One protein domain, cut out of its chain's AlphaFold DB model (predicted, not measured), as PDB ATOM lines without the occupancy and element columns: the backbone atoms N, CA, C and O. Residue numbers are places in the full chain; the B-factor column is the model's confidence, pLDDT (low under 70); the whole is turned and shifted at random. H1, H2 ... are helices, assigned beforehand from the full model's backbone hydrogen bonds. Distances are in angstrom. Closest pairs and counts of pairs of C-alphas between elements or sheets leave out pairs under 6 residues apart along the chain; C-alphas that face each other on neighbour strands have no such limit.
ATOM      1  N   LEU A 146      18.192 -79.280   9.077       71.25
ATOM      2  CA  LEU A 146      18.809 -79.730   7.830       71.25
ATOM      3  C   LEU A 146      17.886 -80.672   7.046       71.25
ATOM      4  O   LEU A 146      17.744 -80.501   5.835       71.25
ATOM      5  N   GLY A 147      17.223 -81.613   7.722       72.19
ATOM      6  CA  GLY A 147      16.228 -82.497   7.112       72.19
ATOM      7  C   GLY A 147      15.097 -81.713   6.444       72.19
ATOM      8  O   GLY A 147      14.774 -81.959   5.282       72.19
ATOM      9  N   PHE A 148      14.570 -80.696   7.128       73.62
ATOM     10  CA  PHE A 148      13.535 -79.818   6.586       73.62
ATOM     11  C   PHE A 148      14.007 -79.048   5.351       73.62
ATOM     12  O   PHE A 148      13.295 -79.021   4.350       73.62
ATOM     13  N   ARG A 149      15.222 -78.484   5.367       75.88
ATOM     14  CA  ARG A 149      15.789 -77.786   4.198       75.88
ATOM     15  C   ARG A 149      15.942 -78.709   2.989       75.88
ATOM     16  O   ARG A 149      15.679 -78.290   1.862       75.88
ATOM     17  N   VAL A 150      16.337 -79.966   3.208       75.12
ATOM     18  CA  VAL A 150      16.426 -80.970   2.136       75.12
ATOM     19  C   VAL A 150      15.047 -81.244   1.540       75.12
ATOM     20  O   VAL A 150      14.911 -81.241   0.317       75.12
ATOM     21  N   LEU A 151      14.017 -81.425   2.374       76.12
ATOM     22  CA  LEU A 151      12.645 -81.628   1.898       76.12
ATOM     23  C   LEU A 151      12.100 -80.400   1.160       76.12
ATOM     24  O   LEU A 151      11.522 -80.547   0.084       76.12
ATOM     25  N   GLN A 152      12.333 -79.198   1.693       80.25
ATOM     26  CA  GLN A 152      11.970 -77.932   1.058       80.25
ATOM     27  C   GLN A 152      12.585 -77.817  -0.335       80.25
ATOM     28  O   GLN A 152      11.875 -77.520  -1.290       80.25
ATOM     29  N   HIS A 153      13.881 -78.101  -0.474       78.25
ATOM     30  CA  HIS A 153      14.555 -78.037  -1.765       78.25
ATOM     31  C   HIS A 153      14.082 -79.141  -2.721       78.25
ATOM     32  O   HIS A 153      13.798 -78.865  -3.885       78.25
ATOM     33  N   LYS A 154      13.978 -80.396  -2.256       79.75
ATOM     34  CA  LYS A 154      13.604 -81.541  -3.109       79.75
ATOM     35  C   LYS A 154      12.171 -81.423  -3.624       79.75
ATOM     36  O   LYS A 154      11.917 -81.673  -4.800       79.75
ATOM     37  N   TYR A 155      11.248 -81.010  -2.760       83.06
ATOM     38  CA  TYR A 155       9.824 -80.959  -3.071       83.06
ATOM     39  C   TYR A 155       9.301 -79.537  -3.293       83.06
ATOM     40  O   TYR A 155       8.105 -79.368  -3.492       83.06
ATOM     41  N   ASN A 156      10.151 -78.512  -3.330       89.56
ATOM     42  CA  ASN A 156       9.739 -77.115  -3.510       89.56
ATOM     43  C   ASN A 156       8.595 -76.703  -2.554       89.56
ATOM     44  O   ASN A 156       7.545 -76.235  -2.995       89.56
ATOM     45  N   ILE A 157       8.768 -76.971  -1.257       86.31
ATOM     46  CA  ILE A 157       7.784 -76.657  -0.207       86.31
ATOM     47  C   ILE A 157       8.339 -75.527   0.650       86.31
ATOM     48  O   ILE A 157       9.472 -75.623   1.111       86.31
ATOM     49  N   SER A 158       7.569 -74.463   0.867       90.62
ATOM     50  CA  SER A 158       7.987 -73.359   1.735       90.62
ATOM     51  C   SER A 158       7.935 -73.760   3.212       90.62
ATOM     52  O   SER A 158       7.122 -74.593   3.624       90.62
ATOM     53  N   LEU A 159       8.810 -73.159   4.021       83.88
ATOM     54  CA  LEU A 159       8.817 -73.377   5.469       83.88
ATOM     55  C   LEU A 159       7.525 -72.836   6.096       83.88
ATOM     56  O   LEU A 159       6.991 -73.434   7.023       83.88
ATOM     57  N   GLU A 160       6.999 -71.744   5.543       88.62
ATOM     58  CA  GLU A 160       5.757 -71.102   5.967       88.62
ATOM     59  C   GLU A 160       4.563 -72.057   5.857       88.62
ATOM     60  O   GLU A 160       3.816 -72.207   6.820       88.62
ATOM     61  N   ASN A 161       4.436 -72.784   4.739       86.56
ATOM     62  CA  ASN A 161       3.346 -73.747   4.546       86.56
ATOM     63  C   ASN A 161       3.422 -74.903   5.557       86.56
ATOM     64  O   ASN A 161       2.402 -75.442   5.978       86.56
ATOM     65  N   GLN A 162       4.636 -75.299   5.949       80.25
ATOM     66  CA  GLN A 162       4.842 -76.358   6.940       80.25
ATOM     67  C   GLN A 162       4.539 -75.871   8.357       80.25
ATOM     68  O   GLN A 162       3.915 -76.592   9.133       80.25
ATOM     69  N   ALA A 163       4.969 -74.655   8.691       85.31
ATOM     70  CA  ALA A 163       4.694 -74.033   9.977       85.31
ATOM     71  C   ALA A 163       3.183 -73.863  10.192       85.31
ATOM     72  O   ALA A 163       2.667 -74.261  11.238       85.31
ATOM     73  N   GLU A 164       2.474 -73.382   9.165       87.69
ATOM     74  CA  GLU A 164       1.015 -73.267   9.150       87.69
ATOM     75  C   GLU A 164       0.336 -74.625   9.372       87.69
ATOM     76  O   GLU A 164      -0.537 -74.747  10.232       87.69
ATOM     77  N   MET A 165       0.790 -75.666   8.666       81.38
ATOM     78  CA  MET A 165       0.240 -77.018   8.782       81.38
ATOM     79  C   MET A 165       0.451 -77.635  10.169       81.38
ATOM     80  O   MET A 165      -0.437 -78.303  10.693       81.38
ATOM     81  N   LEU A 166       1.623 -77.432  10.773       81.06
ATOM     82  CA  LEU A 166       1.908 -77.923  12.122       81.06
ATOM     83  C   LEU A 166       1.284 -77.047  13.217       81.06
ATOM     84  O   LEU A 166       1.522 -77.301  14.396       81.06
ATOM     85  N   HIS A 167       0.536 -75.997  12.851       88.06
ATOM     86  CA  HIS A 167       0.047 -74.972  13.776       88.06
ATOM     87  C   HIS A 167       1.161 -74.455  14.700       88.06
ATOM     88  O   HIS A 167       0.969 -74.226  15.894       88.06
ATOM     89  N   SER A 168       2.362 -74.311  14.137       84.12
ATOM     90  CA  SER A 168       3.593 -74.044  14.871       84.12
ATOM     91  C   SER A 168       4.269 -72.785  14.336       84.12
ATOM     92  O   SER A 168       4.109 -72.411  13.179       84.12
ATOM     93  N   SER A 169       5.064 -72.119  15.170       86.44
ATOM     94  CA  SER A 169       5.970 -71.077  14.678       86.44
ATOM     95  C   SER A 169       7.103 -71.695  13.845       86.44
ATOM     96  O   SER A 169       7.549 -72.803  14.152       86.44
ATOM     97  N   ASN A 170       7.664 -70.951  12.885       76.81
ATOM     98  CA  ASN A 170       8.821 -71.398  12.086       76.81
ATOM     99  C   ASN A 170       9.982 -71.923  12.958       76.81
ATOM    100  O   ASN A 170      10.689 -72.854  12.587       76.81
ATOM    101  N   ALA A 171      10.186 -71.336  14.144       70.94
ATOM    102  CA  ALA A 171      11.255 -71.731  15.060       70.94
ATOM    103  C   ALA A 171      10.986 -73.066  15.782       70.94
ATOM    104  O   ALA A 171      11.948 -73.760  16.134       70.94
ATOM    105  N   SER A 172       9.708 -73.398  16.005       75.81
ATOM    106  CA  SER A 172       9.241 -74.647  16.622       75.81
ATOM    107  C   SER A 172       9.035 -75.775  15.613       75.81
ATOM    108  O   SER A 172       9.118 -76.932  16.004       75.81
ATOM    109  N   THR A 173       8.867 -75.470  14.322       72.69
ATOM    110  CA  THR A 173       8.809 -76.471  13.239       72.69
ATOM    111  C   THR A 173      10.035 -77.390  13.261       72.69
ATOM    112  O   THR A 173       9.926 -78.599  13.091       72.69
ATOM    113  N   PHE A 174      11.209 -76.845  13.589       74.31
ATOM    114  CA  PHE A 174      12.455 -77.607  13.716       74.31
ATOM    115  C   PHE A 174      12.587 -78.423  15.006       74.31
ATOM    116  O   PHE A 174      13.639 -79.012  15.219       74.31
ATOM    117  N   GLN A 175      11.581 -78.412  15.881       74.94
ATOM    118  CA  GLN A 175      11.492 -79.259  17.077       74.94
ATOM    119  C   GLN A 175      10.335 -80.262  16.962       74.94
ATOM    120  O   GLN A 175       9.870 -80.790  17.969       74.94
ATOM    121  N   ALA A 176       9.881 -80.506  15.730       72.50
ATOM    122  CA  ALA A 176       8.853 -81.472  15.389       72.50
ATOM    123  C   ALA A 176       9.124 -82.834  16.047       72.50
ATOM    124  O   ALA A 176      10.206 -83.414  15.886       72.50
ATOM    125  N   ILE A 177       8.130 -83.354  16.767       75.06
ATOM    126  CA  ILE A 177       8.147 -84.744  17.230       75.06
ATOM    127  C   ILE A 177       7.881 -85.684  16.048       75.06
ATOM    128  O   ILE A 177       7.548 -85.250  14.948       75.06
ATOM    129  N   GLU A 178       8.027 -86.992  16.246       71.75
ATOM    130  CA  GLU A 178       7.812 -87.987  15.183       71.75
ATOM    131  C   GLU A 178       6.456 -87.822  14.477       71.75
ATOM    132  O   GLU A 178       6.384 -87.854  13.249       71.75
ATOM    133  N   GLN A 179       5.396 -87.541  15.240       70.94
ATOM    134  CA  GLN A 179       4.060 -87.326  14.689       70.94
ATOM    135  C   GLN A 179       3.990 -86.118  13.740       70.94
ATOM    136  O   GLN A 179       3.310 -86.172  12.715       70.94
ATOM    137  N   ASP A 180       4.728 -85.052  14.042       78.38
ATOM    138  CA  ASP A 180       4.796 -83.859  13.198       78.38
ATOM    139  C   ASP A 180       5.523 -84.166  11.888       78.38
ATOM    140  O   ASP A 180       5.090 -83.744  10.817       78.38
ATOM    141  N   TRP A 181       6.586 -84.973  11.941       77.00
ATOM    142  CA  TRP A 181       7.285 -85.439  10.742       77.00
ATOM    143  C   TRP A 181       6.399 -86.303   9.850       77.00
ATOM    144  O   TRP A 181       6.411 -86.131   8.629       77.00
ATOM    145  N   ILE A 182       5.592 -87.186  10.440       75.94
ATOM    146  CA  ILE A 182       4.599 -87.978   9.701       75.94
ATOM    147  C   ILE A 182       3.600 -87.050   9.001       75.94
ATOM    148  O   ILE A 182       3.313 -87.235   7.816       75.94
ATOM    149  N   ASN A 183       3.117 -86.015   9.695       83.31
ATOM    150  CA  ASN A 183       2.201 -85.031   9.116       83.31
ATOM    151  C   ASN A 183       2.853 -84.252   7.964       83.31
ATOM    152  O   ASN A 183       2.227 -84.071   6.920       83.31
ATOM    153  N   VAL A 184       4.121 -83.852   8.116       81.44
ATOM    154  CA  VAL A 184       4.891 -83.178   7.061       81.44
ATOM    155  C   VAL A 184       4.983 -84.075   5.837       81.44
ATOM    156  O   VAL A 184       4.595 -83.645   4.754       81.44
ATOM    157  N   VAL A 185       5.429 -85.324   5.994       83.56
ATOM    158  CA  VAL A 185       5.542 -86.290   4.888       83.56
ATOM    159  C   VAL A 185       4.199 -86.485   4.193       83.56
ATOM    160  O   VAL A 185       4.132 -86.372   2.971       83.56
ATOM    161  N   LYS A 186       3.121 -86.688   4.957       86.50
ATOM    162  CA  LYS A 186       1.766 -86.828   4.413       86.50
ATOM    163  C   LYS A 186       1.368 -85.616   3.570       86.50
ATOM    164  O   LYS A 186       0.828 -85.778   2.479       86.50
ATOM    165  N   TYR A 187       1.674 -84.406   4.030       89.38
ATOM    166  CA  TYR A 187       1.414 -83.186   3.272       89.38
ATOM    167  C   TYR A 187       2.241 -83.084   1.992       89.38
ATOM    168  O   TYR A 187       1.691 -82.706   0.956       89.38
ATOM    169  N   ILE A 188       3.530 -83.448   2.032       87.12
ATOM    170  CA  ILE A 188       4.368 -83.522   0.824       87.12
ATOM    171  C   ILE A 188       3.706 -84.456  -0.187       87.12
ATOM    172  O   ILE A 188       3.490 -84.058  -1.333       87.12
ATOM    173  N   THR A 189       3.349 -85.664   0.253       88.75
ATOM    174  CA  THR A 189       2.725 -86.691  -0.579       88.75
ATOM    175  C   THR A 189       1.435 -86.178  -1.202       88.75
ATOM    176  O   THR A 189       1.346 -86.136  -2.424       88.75
ATOM    177  N   VAL A 190       0.484 -85.687  -0.402       91.81
ATOM    178  CA  VAL A 190      -0.799 -85.144  -0.885       91.81
ATOM    179  C   VAL A 190      -0.592 -83.985  -1.864       91.81
ATOM    180  O   VAL A 190      -1.184 -83.956  -2.939       91.81
ATOM    181  N   THR A 191       0.270 -83.026  -1.528       92.81
ATOM    182  CA  THR A 191       0.503 -81.845  -2.375       92.81
ATOM    183  C   THR A 191       1.098 -82.244  -3.723       92.81
ATOM    184  O   THR A 191       0.709 -81.713  -4.768       92.81
ATOM    185  N   LYS A 192       2.038 -83.194  -3.723       93.12
ATOM    186  CA  LYS A 192       2.699 -83.656  -4.944       93.12
ATOM    187  C   LYS A 192       1.827 -84.562  -5.787       93.12
ATOM    188  O   LYS A 192       1.821 -84.368  -6.999       93.12
ATOM    189  N   THR A 193       1.060 -85.469  -5.193       92.50
ATOM    190  CA  THR A 193       0.109 -86.297  -5.946       92.50
ATOM    191  C   THR A 193      -0.993 -85.439  -6.561       92.50
ATOM    192  O   THR A 193      -1.271 -85.589  -7.749       92.50
ATOM    193  N   ASN A 194      -1.525 -84.451  -5.834       94.38
ATOM    194  CA  ASN A 194      -2.512 -83.507  -6.370       94.38
ATOM    195  C   ASN A 194      -1.942 -82.667  -7.520       94.38
ATOM    196  O   ASN A 194      -2.588 -82.499  -8.556       94.38
ATOM    197  N   SER A 195      -0.719 -82.148  -7.367       94.06
ATOM    198  CA  SER A 195      -0.046 -81.412  -8.441       94.06
ATOM    199  C   SER A 195       0.204 -82.297  -9.662       94.06
ATOM    200  O   SER A 195       0.086 -81.814 -10.785       94.06
ATOM    201  N   LEU A 196       0.554 -83.567  -9.454       93.00
ATOM    202  CA  LEU A 196       0.786 -84.525 -10.528       93.00
ATOM    203  C   LEU A 196      -0.513 -84.820 -11.283       93.00
ATOM    204  O   LEU A 196      -0.548 -84.663 -12.499       93.00
ATOM    205  N   ALA A 197      -1.589 -85.149 -10.566       94.06
ATOM    206  CA  ALA A 197      -2.913 -85.392 -11.136       94.06
ATOM    207  C   ALA A 197      -3.395 -84.185 -11.962       94.06
ATOM    208  O   ALA A 197      -3.765 -84.330 -13.128       94.06
ATOM    209  N   LYS A 198      -3.248 -82.968 -11.413       95.25
ATOM    210  CA  LYS A 198      -3.559 -81.715 -12.114       95.25
ATOM    211  C   LYS A 198      -2.732 -81.528 -13.390       95.25
ATOM    212  O   LYS A 198      -3.291 -81.129 -14.408       95.25
ATOM    213  N   ASN A 199      -1.430 -81.818 -13.358       93.19
ATOM    214  CA  ASN A 199      -0.554 -81.690 -14.529       93.19
ATOM    215  C   ASN A 199      -0.937 -82.654 -15.664       93.19
ATOM    216  O   ASN A 199      -0.716 -82.333 -16.829       93.19
ATOM    217  N   TYR A 200      -1.512 -83.811 -15.330       92.81
ATOM    218  CA  TYR A 200      -2.020 -84.777 -16.306       92.81
ATOM    219  C   TYR A 200      -3.499 -84.576 -16.666       92.81
ATOM    220  O   TYR A 200      -4.000 -85.273 -17.541       92.81
ATOM    221  N   GLY A 201      -4.197 -83.628 -16.032       94.75
ATOM    222  CA  GLY A 201      -5.622 -83.391 -16.272       94.75
ATOM    223  C   GLY A 201      -6.524 -84.535 -15.801       94.75
ATOM    224  O   GLY A 201      -7.598 -84.729 -16.364       94.75
ATOM    225  N   VAL A 202      -6.096 -85.296 -14.791       94.69
ATOM    226  CA  VAL A 202      -6.840 -86.435 -14.228       94.69
ATOM    227  C   VAL A 202      -7.170 -86.202 -12.757       94.69
ATOM    228  O   VAL A 202      -6.555 -85.355 -12.103       94.69
ATOM    229  N   SER A 203      -8.139 -86.948 -12.222       96.12
ATOM    230  CA  SER A 203      -8.393 -86.950 -10.780       96.12
ATOM    231  C   SER A 203      -7.329 -87.770 -10.039       96.12
ATOM    232  O   SER A 203      -6.599 -88.570 -10.634       96.12
ATOM    233  N   VAL A 204      -7.218 -87.567  -8.725       95.19
ATOM    234  CA  VAL A 204      -6.267 -88.309  -7.881       95.19
ATOM    235  C   VAL A 204      -6.641 -89.790  -7.826       95.19
ATOM    236  O   VAL A 204      -5.760 -90.643  -7.799       95.19
ATOM    237  N   GLU A 205      -7.934 -90.106  -7.881       95.69
ATOM    238  CA  GLU A 205      -8.458 -91.472  -7.928       95.69
ATOM    239  C   GLU A 205      -8.044 -92.174  -9.221       95.69
ATOM    240  O   GLU A 205      -7.541 -93.292  -9.162       95.69
ATOM    241  N   THR A 206      -8.162 -91.503 -10.373       94.38
ATOM    242  CA  THR A 206      -7.693 -92.046 -11.658       94.38
ATOM    243  C   THR A 206      -6.178 -92.249 -11.662       94.38
ATOM    244  O   THR A 206      -5.683 -93.240 -12.197       94.38
ATOM    245  N   LEU A 207      -5.422 -91.333 -11.047       93.75
ATOM    246  CA  LEU A 207      -3.975 -91.486 -10.891       93.75
ATOM    247  C   LEU A 207      -3.620 -92.679  -9.987       93.75
ATOM    248  O   LEU A 207      -2.675 -93.407 -10.285       93.75
ATOM    249  N   ALA A 208      -4.367 -92.884  -8.900       94.69
ATOM    250  CA  ALA A 208      -4.190 -94.019  -7.999       94.69
ATOM    251  C   ALA A 208      -4.501 -95.343  -8.714       94.69
ATOM    252  O   ALA A 208      -3.688 -96.266  -8.675       94.69
ATOM    253  N   GLU A 209      -5.605 -95.395  -9.460       93.75
ATOM    254  CA  GLU A 209      -5.993 -96.551 -10.271       93.75
ATOM    255  C   GLU A 209      -4.926 -96.886 -11.323       93.75
ATOM    256  O   GLU A 209      -4.496 -98.034 -11.416       93.75
ATOM    257  N   ALA A 210      -4.391 -95.884 -12.031       91.50
ATOM    258  CA  ALA A 210      -3.296 -96.070 -12.990       91.50
ATOM    259  C   ALA A 210      -1.997 -96.604 -12.345       91.50
ATOM    260  O   ALA A 210      -1.132 -97.154 -13.030       91.50
ATOM    261  N   LEU A 211      -1.844 -96.435 -11.030       91.50
ATOM    262  CA  LEU A 211      -0.732 -96.953 -10.236       91.50
ATOM    263  C   LEU A 211      -1.018 -98.307  -9.583       91.50
ATOM    264  O   LEU A 211      -0.118 -98.837  -8.929       91.50
ATOM    265  N   ASN A 212      -2.215 -98.872  -9.770       94.62
ATOM    266  CA  ASN A 212      -2.725-100.023  -9.023       94.62
ATOM    267  C   ASN A 212      -2.698 -99.794  -7.499       94.62
ATOM    268  O   ASN A 212      -2.333-100.690  -6.740       94.62
ATOM    269  N   LEU A 213      -3.055 -98.585  -7.060       94.44
ATOM    270  CA  LEU A 213      -3.174 -98.198  -5.656       94.44
ATOM    271  C   LEU A 213      -4.580 -97.658  -5.383       94.44
ATOM    272  O   LEU A 213      -5.220 -97.061  -6.246       94.44
ATOM    273  N   THR A 214      -5.057 -97.801  -4.152       95.81
ATOM    274  CA  THR A 214      -6.219 -97.036  -3.684       95.81
ATOM    275  C   THR A 214      -5.837 -95.572  -3.436       95.81
ATOM    276  O   THR A 214      -4.676 -95.252  -3.181       95.81
ATOM    277  N   SER A 215      -6.813 -94.655  -3.450       92.75
ATOM    278  CA  SER A 215      -6.569 -93.236  -3.119       92.75
ATOM    279  C   SER A 215      -5.959 -93.066  -1.715       92.75
ATOM    280  O   SER A 215      -5.031 -92.283  -1.511       92.75
ATOM    281  N   SER A 216      -6.400 -93.881  -0.749       92.56
ATOM    282  CA  SER A 216      -5.813 -93.921   0.595       92.56
ATOM    283  C   SER A 216      -4.356 -94.383   0.597       92.56
ATOM    284  O   SER A 216      -3.535 -93.759   1.268       92.56
ATOM    285  N   GLU A 217      -4.023 -95.429  -0.163       93.69
ATOM    286  CA  GLU A 217      -2.647 -95.933  -0.264       93.69
ATOM    287  C   GLU A 217      -1.737 -94.933  -0.970       93.69
ATOM    288  O   GLU A 217      -0.617 -94.701  -0.517       93.69
ATOM    289  N   LEU A 218      -2.233 -94.270  -2.019       91.81
ATOM    290  CA  LEU A 218      -1.502 -93.219  -2.724       91.81
ATOM    291  C   LEU A 218      -1.130 -92.056  -1.789       91.81
ATOM    292  O   LEU A 218      -0.088 -91.434  -1.967       91.81
ATOM    293  N   HIS A 219      -1.946 -91.768  -0.775       88.75
ATOM    294  CA  HIS A 219      -1.644 -90.750   0.231       88.75
ATOM    295  C   HIS A 219      -0.793 -91.250   1.406       88.75
ATOM    296  O   HIS A 219      -0.262 -90.420   2.147       88.75
ATOM    297  N   SER A 220      -0.635 -92.563   1.577       88.06
ATOM    298  CA  SER A 220       0.236 -93.158   2.598       88.06
ATOM    299  C   SER A 220       1.577 -93.653   2.055       88.06
ATOM    300  O   SER A 220       2.349 -94.233   2.819       88.06
ATOM    301  N   VAL A 221       1.871 -93.443   0.767       87.19
ATOM    302  CA  VAL A 221       3.179 -93.797   0.201       87.19
ATOM    303  C   VAL A 221       4.308 -93.036   0.892       87.19
ATOM    304  O   VAL A 221       4.195 -91.859   1.254       87.19
ATOM    305  N   THR A 222       5.433 -93.723   1.046       85.50
ATOM    306  CA  THR A 222       6.673 -93.135   1.546       85.50
ATOM    307  C   THR A 222       7.233 -92.117   0.550       85.50
ATOM    308  O   THR A 222       6.962 -92.175  -0.650       85.50
ATOM    309  N   LEU A 223       8.094 -91.204   1.013       75.69
ATOM    310  CA  LEU A 223       8.752 -90.235   0.126       75.69
ATOM    311  C   LEU A 223       9.550 -90.906  -1.009       75.69
ATOM    312  O   LEU A 223       9.556 -90.409  -2.127       75.69
ATOM    313  N   GLY A 224      10.177 -92.058  -0.750       77.75
ATOM    314  CA  GLY A 224      10.913 -92.792  -1.785       77.75
ATOM    315  C   GLY A 224      10.004 -93.438  -2.838       77.75
ATOM    316  O   GLY A 224      10.371 -93.532  -4.007       77.75
ATOM    317  N   GLU A 225       8.807 -93.877  -2.456       84.38
ATOM    318  CA  GLU A 225       7.792 -94.344  -3.409       84.38
ATOM    319  C   GLU A 225       7.197 -93.180  -4.197       84.38
ATOM    320  O   GLU A 225       7.021 -93.295  -5.409       84.38
ATOM    321  N   LEU A 226       6.971 -92.041  -3.537       81.50
ATOM    322  CA  LEU A 226       6.548 -90.806  -4.184       81.50
ATOM    323  C   LEU A 226       7.557 -90.360  -5.248       81.50
ATOM    324  O   LEU A 226       7.146 -90.004  -6.346       81.50
ATOM    325  N   ASP A 227       8.862 -90.431  -4.980       77.62
ATOM    326  CA  ASP A 227       9.895 -90.118  -5.976       77.62
ATOM    327  C   ASP A 227       9.802 -91.035  -7.204       77.62
ATOM    328  O   ASP A 227       9.828 -90.562  -8.343       77.62
ATOM    329  N   LYS A 228       9.617 -92.347  -6.994       86.44
ATOM    330  CA  LYS A 228       9.413 -93.309  -8.092       86.44
ATOM    331  C   LYS A 228       8.156 -92.992  -8.893       86.44
ATOM    332  O   LYS A 228       8.173 -93.113 -10.113       86.44
ATOM    333  N   ILE A 229       7.078 -92.594  -8.217       86.19
ATOM    334  CA  ILE A 229       5.831 -92.156  -8.845       86.19
ATOM    335  C   ILE A 229       6.094 -90.904  -9.683       86.19
ATOM    336  O   ILE A 229       5.807 -90.911 -10.871       86.19
ATOM    337  N   LEU A 230       6.717 -89.868  -9.121       84.25
ATOM    338  CA  LEU A 230       7.003 -88.608  -9.816       84.25
ATOM    339  C   LEU A 230       7.936 -88.773 -11.026       84.25
ATOM    340  O   LEU A 230       7.886 -87.958 -11.944       84.25
ATOM    341  N   LEU A 231       8.784 -89.805 -11.030       85.12
ATOM    342  CA  LEU A 231       9.679 -90.135 -12.142       85.12
ATOM    343  C   LEU A 231       9.020 -90.979 -13.245       85.12
ATOM    344  O   LEU A 231       9.578 -91.055 -14.340       85.12
ATOM    345  N   LYS A 232       7.874 -91.624 -12.989       83.75
ATOM    346  CA  LYS A 232       7.164 -92.403 -14.014       83.75
ATOM    347  C   LYS A 232       6.501 -91.471 -15.029       83.75
ATOM    348  O   LYS A 232       5.821 -90.513 -14.667       83.75
ATOM    349  N   ASP A 233       6.656 -91.797 -16.310       77.75
ATOM    350  CA  ASP A 233       5.893 -91.148 -17.375       77.75
ATOM    351  C   ASP A 233       4.479 -91.747 -17.427       77.75
ATOM    352  O   ASP A 233       4.279 -92.889 -17.848       77.75
ATOM    353  N   PHE A 234       3.489 -90.980 -16.968       76.12
ATOM    354  CA  PHE A 234       2.093 -91.425 -16.936       76.12
ATOM    355  C   PHE A 234       1.379 -91.286 -18.269       76.12
ATOM    356  O   PHE A 234       0.282 -91.824 -18.411       76.12
ATOM    357  N   ARG A 235       1.971 -90.613 -19.267       72.50
ATOM    358  CA  ARG A 235       1.318 -90.473 -20.577       72.50
ATOM    359  C   ARG A 235       1.045 -91.833 -21.205       72.50
ATOM    360  O   ARG A 235      -0.017 -92.032 -21.785       72.50
ATOM    361  N   PHE A 236       1.970 -92.776 -21.030       70.69
ATOM    362  CA  PHE A 236       1.804 -94.138 -21.520       70.69
ATOM    363  C   PHE A 236       0.675 -94.873 -20.785       70.69
ATOM    364  O   PHE A 236      -0.217 -95.417 -21.431       70.69
ATOM    365  N   LEU A 237       0.653 -94.810 -19.451       67.94
ATOM    366  CA  LEU A 237      -0.351 -95.500 -18.630       67.94
ATOM    367  C   LEU A 237      -1.772 -94.981 -18.883       67.94
ATOM    368  O   LEU A 237      -2.703 -95.772 -18.993       67.94
ATOM    369  N   LEU A 238      -1.926 -93.665 -19.055       67.25
ATOM    370  CA  LEU A 238      -3.216 -93.036 -19.345       67.25
ATOM    371  C   LEU A 238      -3.710 -93.312 -20.771       67.25
ATOM    372  O   LEU A 238      -4.912 -93.303 -21.011       67.25
ATOM    373  N   SER A 239      -2.804 -93.576 -21.719       70.50
ATOM    374  CA  SER A 239      -3.180 -93.941 -23.092       70.50
ATOM    375  C   SER A 239      -3.671 -95.387 -23.222       70.50
ATOM    376  O   SER A 239      -4.388 -95.709 -24.167       70.50
ATOM    377  N   THR A 240      -3.294 -96.254 -22.277       64.50
ATOM    378  CA  THR A 240      -3.649 -97.679 -22.284       64.50
ATOM    379  C   THR A 240      -4.932 -98.002 -21.535       64.50
ATOM    380  O   THR A 240      -5.407 -99.131 -21.646       64.50
ATOM    381  N   THR A 241      -5.508 -97.054 -20.787       56.91
ATOM    382  CA  THR A 241      -6.786 -97.280 -20.115       56.91
ATOM    383  C   THR A 241      -7.862 -97.421 -21.194       56.91
ATOM    384  O   THR A 241      -8.126 -96.449 -21.907       56.91
TER     385      THR A 241
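This is residues 146 to 241 of the 454 residues of an uncharacterized protein of Paramuricea clavata (UniProt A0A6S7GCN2). One long helix, H4, is the spine of a rod, with H1, H2 and H3 beside its first half, and with H6 packed on its middle at residues 186 to 193, H5 farther along at residues 193 to 197 and H7 side by side with it; H1, H2 and H3 are apart from H5, H6 and H7. Short H8 sits beyond the last residues of H4, at the end of the rod. The 96 printed residues hold eight named helices, H1 to H8 in chain order, and no named strand; the class is all helix. The whole is only just compact, close to loose, with a radius of gyration of the C-alphas of 14.6 A and spans of 48 by 22 by 20 A.

The hub is H4, residues 178 to 200, touching three helices. H7, residues 223 to 231, touches it at a shallow tilt of 11 degrees, the same way; the closest C-alphas, of Thr 189 and Leu 226, are 6.7 A apart. H6, residues 215 to 220, touches residues 186 to 193 of H4 alone, at a steep tilt of 43 degrees, opposite ways, closest at C-alphas Val 190 and His 219, 5.8 A. H5, residues 204 to 210, touches residues 193 to 197 of H4 alone, about perpendicular at 76 degrees, closest at C-alphas Ala 197 and Val 204, 5.5 A. H5 also touches H6, about perpendicular at 87 degrees, with C-alphas Glu 205 and Ser 215 closest at 5.5 A. Helix packing is mostly crossed: of these four pairs, one has a shallow tilt. H8, residues 234 to 239, is close to H4 but not clearly touching, with C-alphas Tyr 200 and Phe 234 closest at 7.8 A. H1, residues 146 to 155, is close to H4 but not clearly touching, at a shallow tilt of 13 degrees, the same way; C-alphas Tyr 155 and Ile 188 are closest, 7.2 A. H2, residues 159 to 165, touches H3, residues 170 to 173, with C-alphas Ala 163 and Asn 170 closest at 5.3 A. Every O i to N i+4 pair is within hydrogen-bond range in H1, H2 and H4 to H8; H3 is too short for one.

H4 runs 33.1 A from C-alpha 178 at (7.812, -87.987, 15.183) to C-alpha 200 at (-2.020, -84.777, -16.306). H1 spans 14.2 A from C-alpha 146 at (18.809, -79.730, 7.830), and H7 12.3 A. H2 measures 9.9 A, H3 5.2 A, H5 9.8 A, H6 8.9 A and H8 8.5 A.

The farthest C-alphas, of Ala 171 and Thr 240, are 47.9 A apart. The printed part has no cut, and each link between successive helices is tight. Mean pLDDT of the printed part is 83.8; residues 237 to 238 and 240 to 241 are under 70.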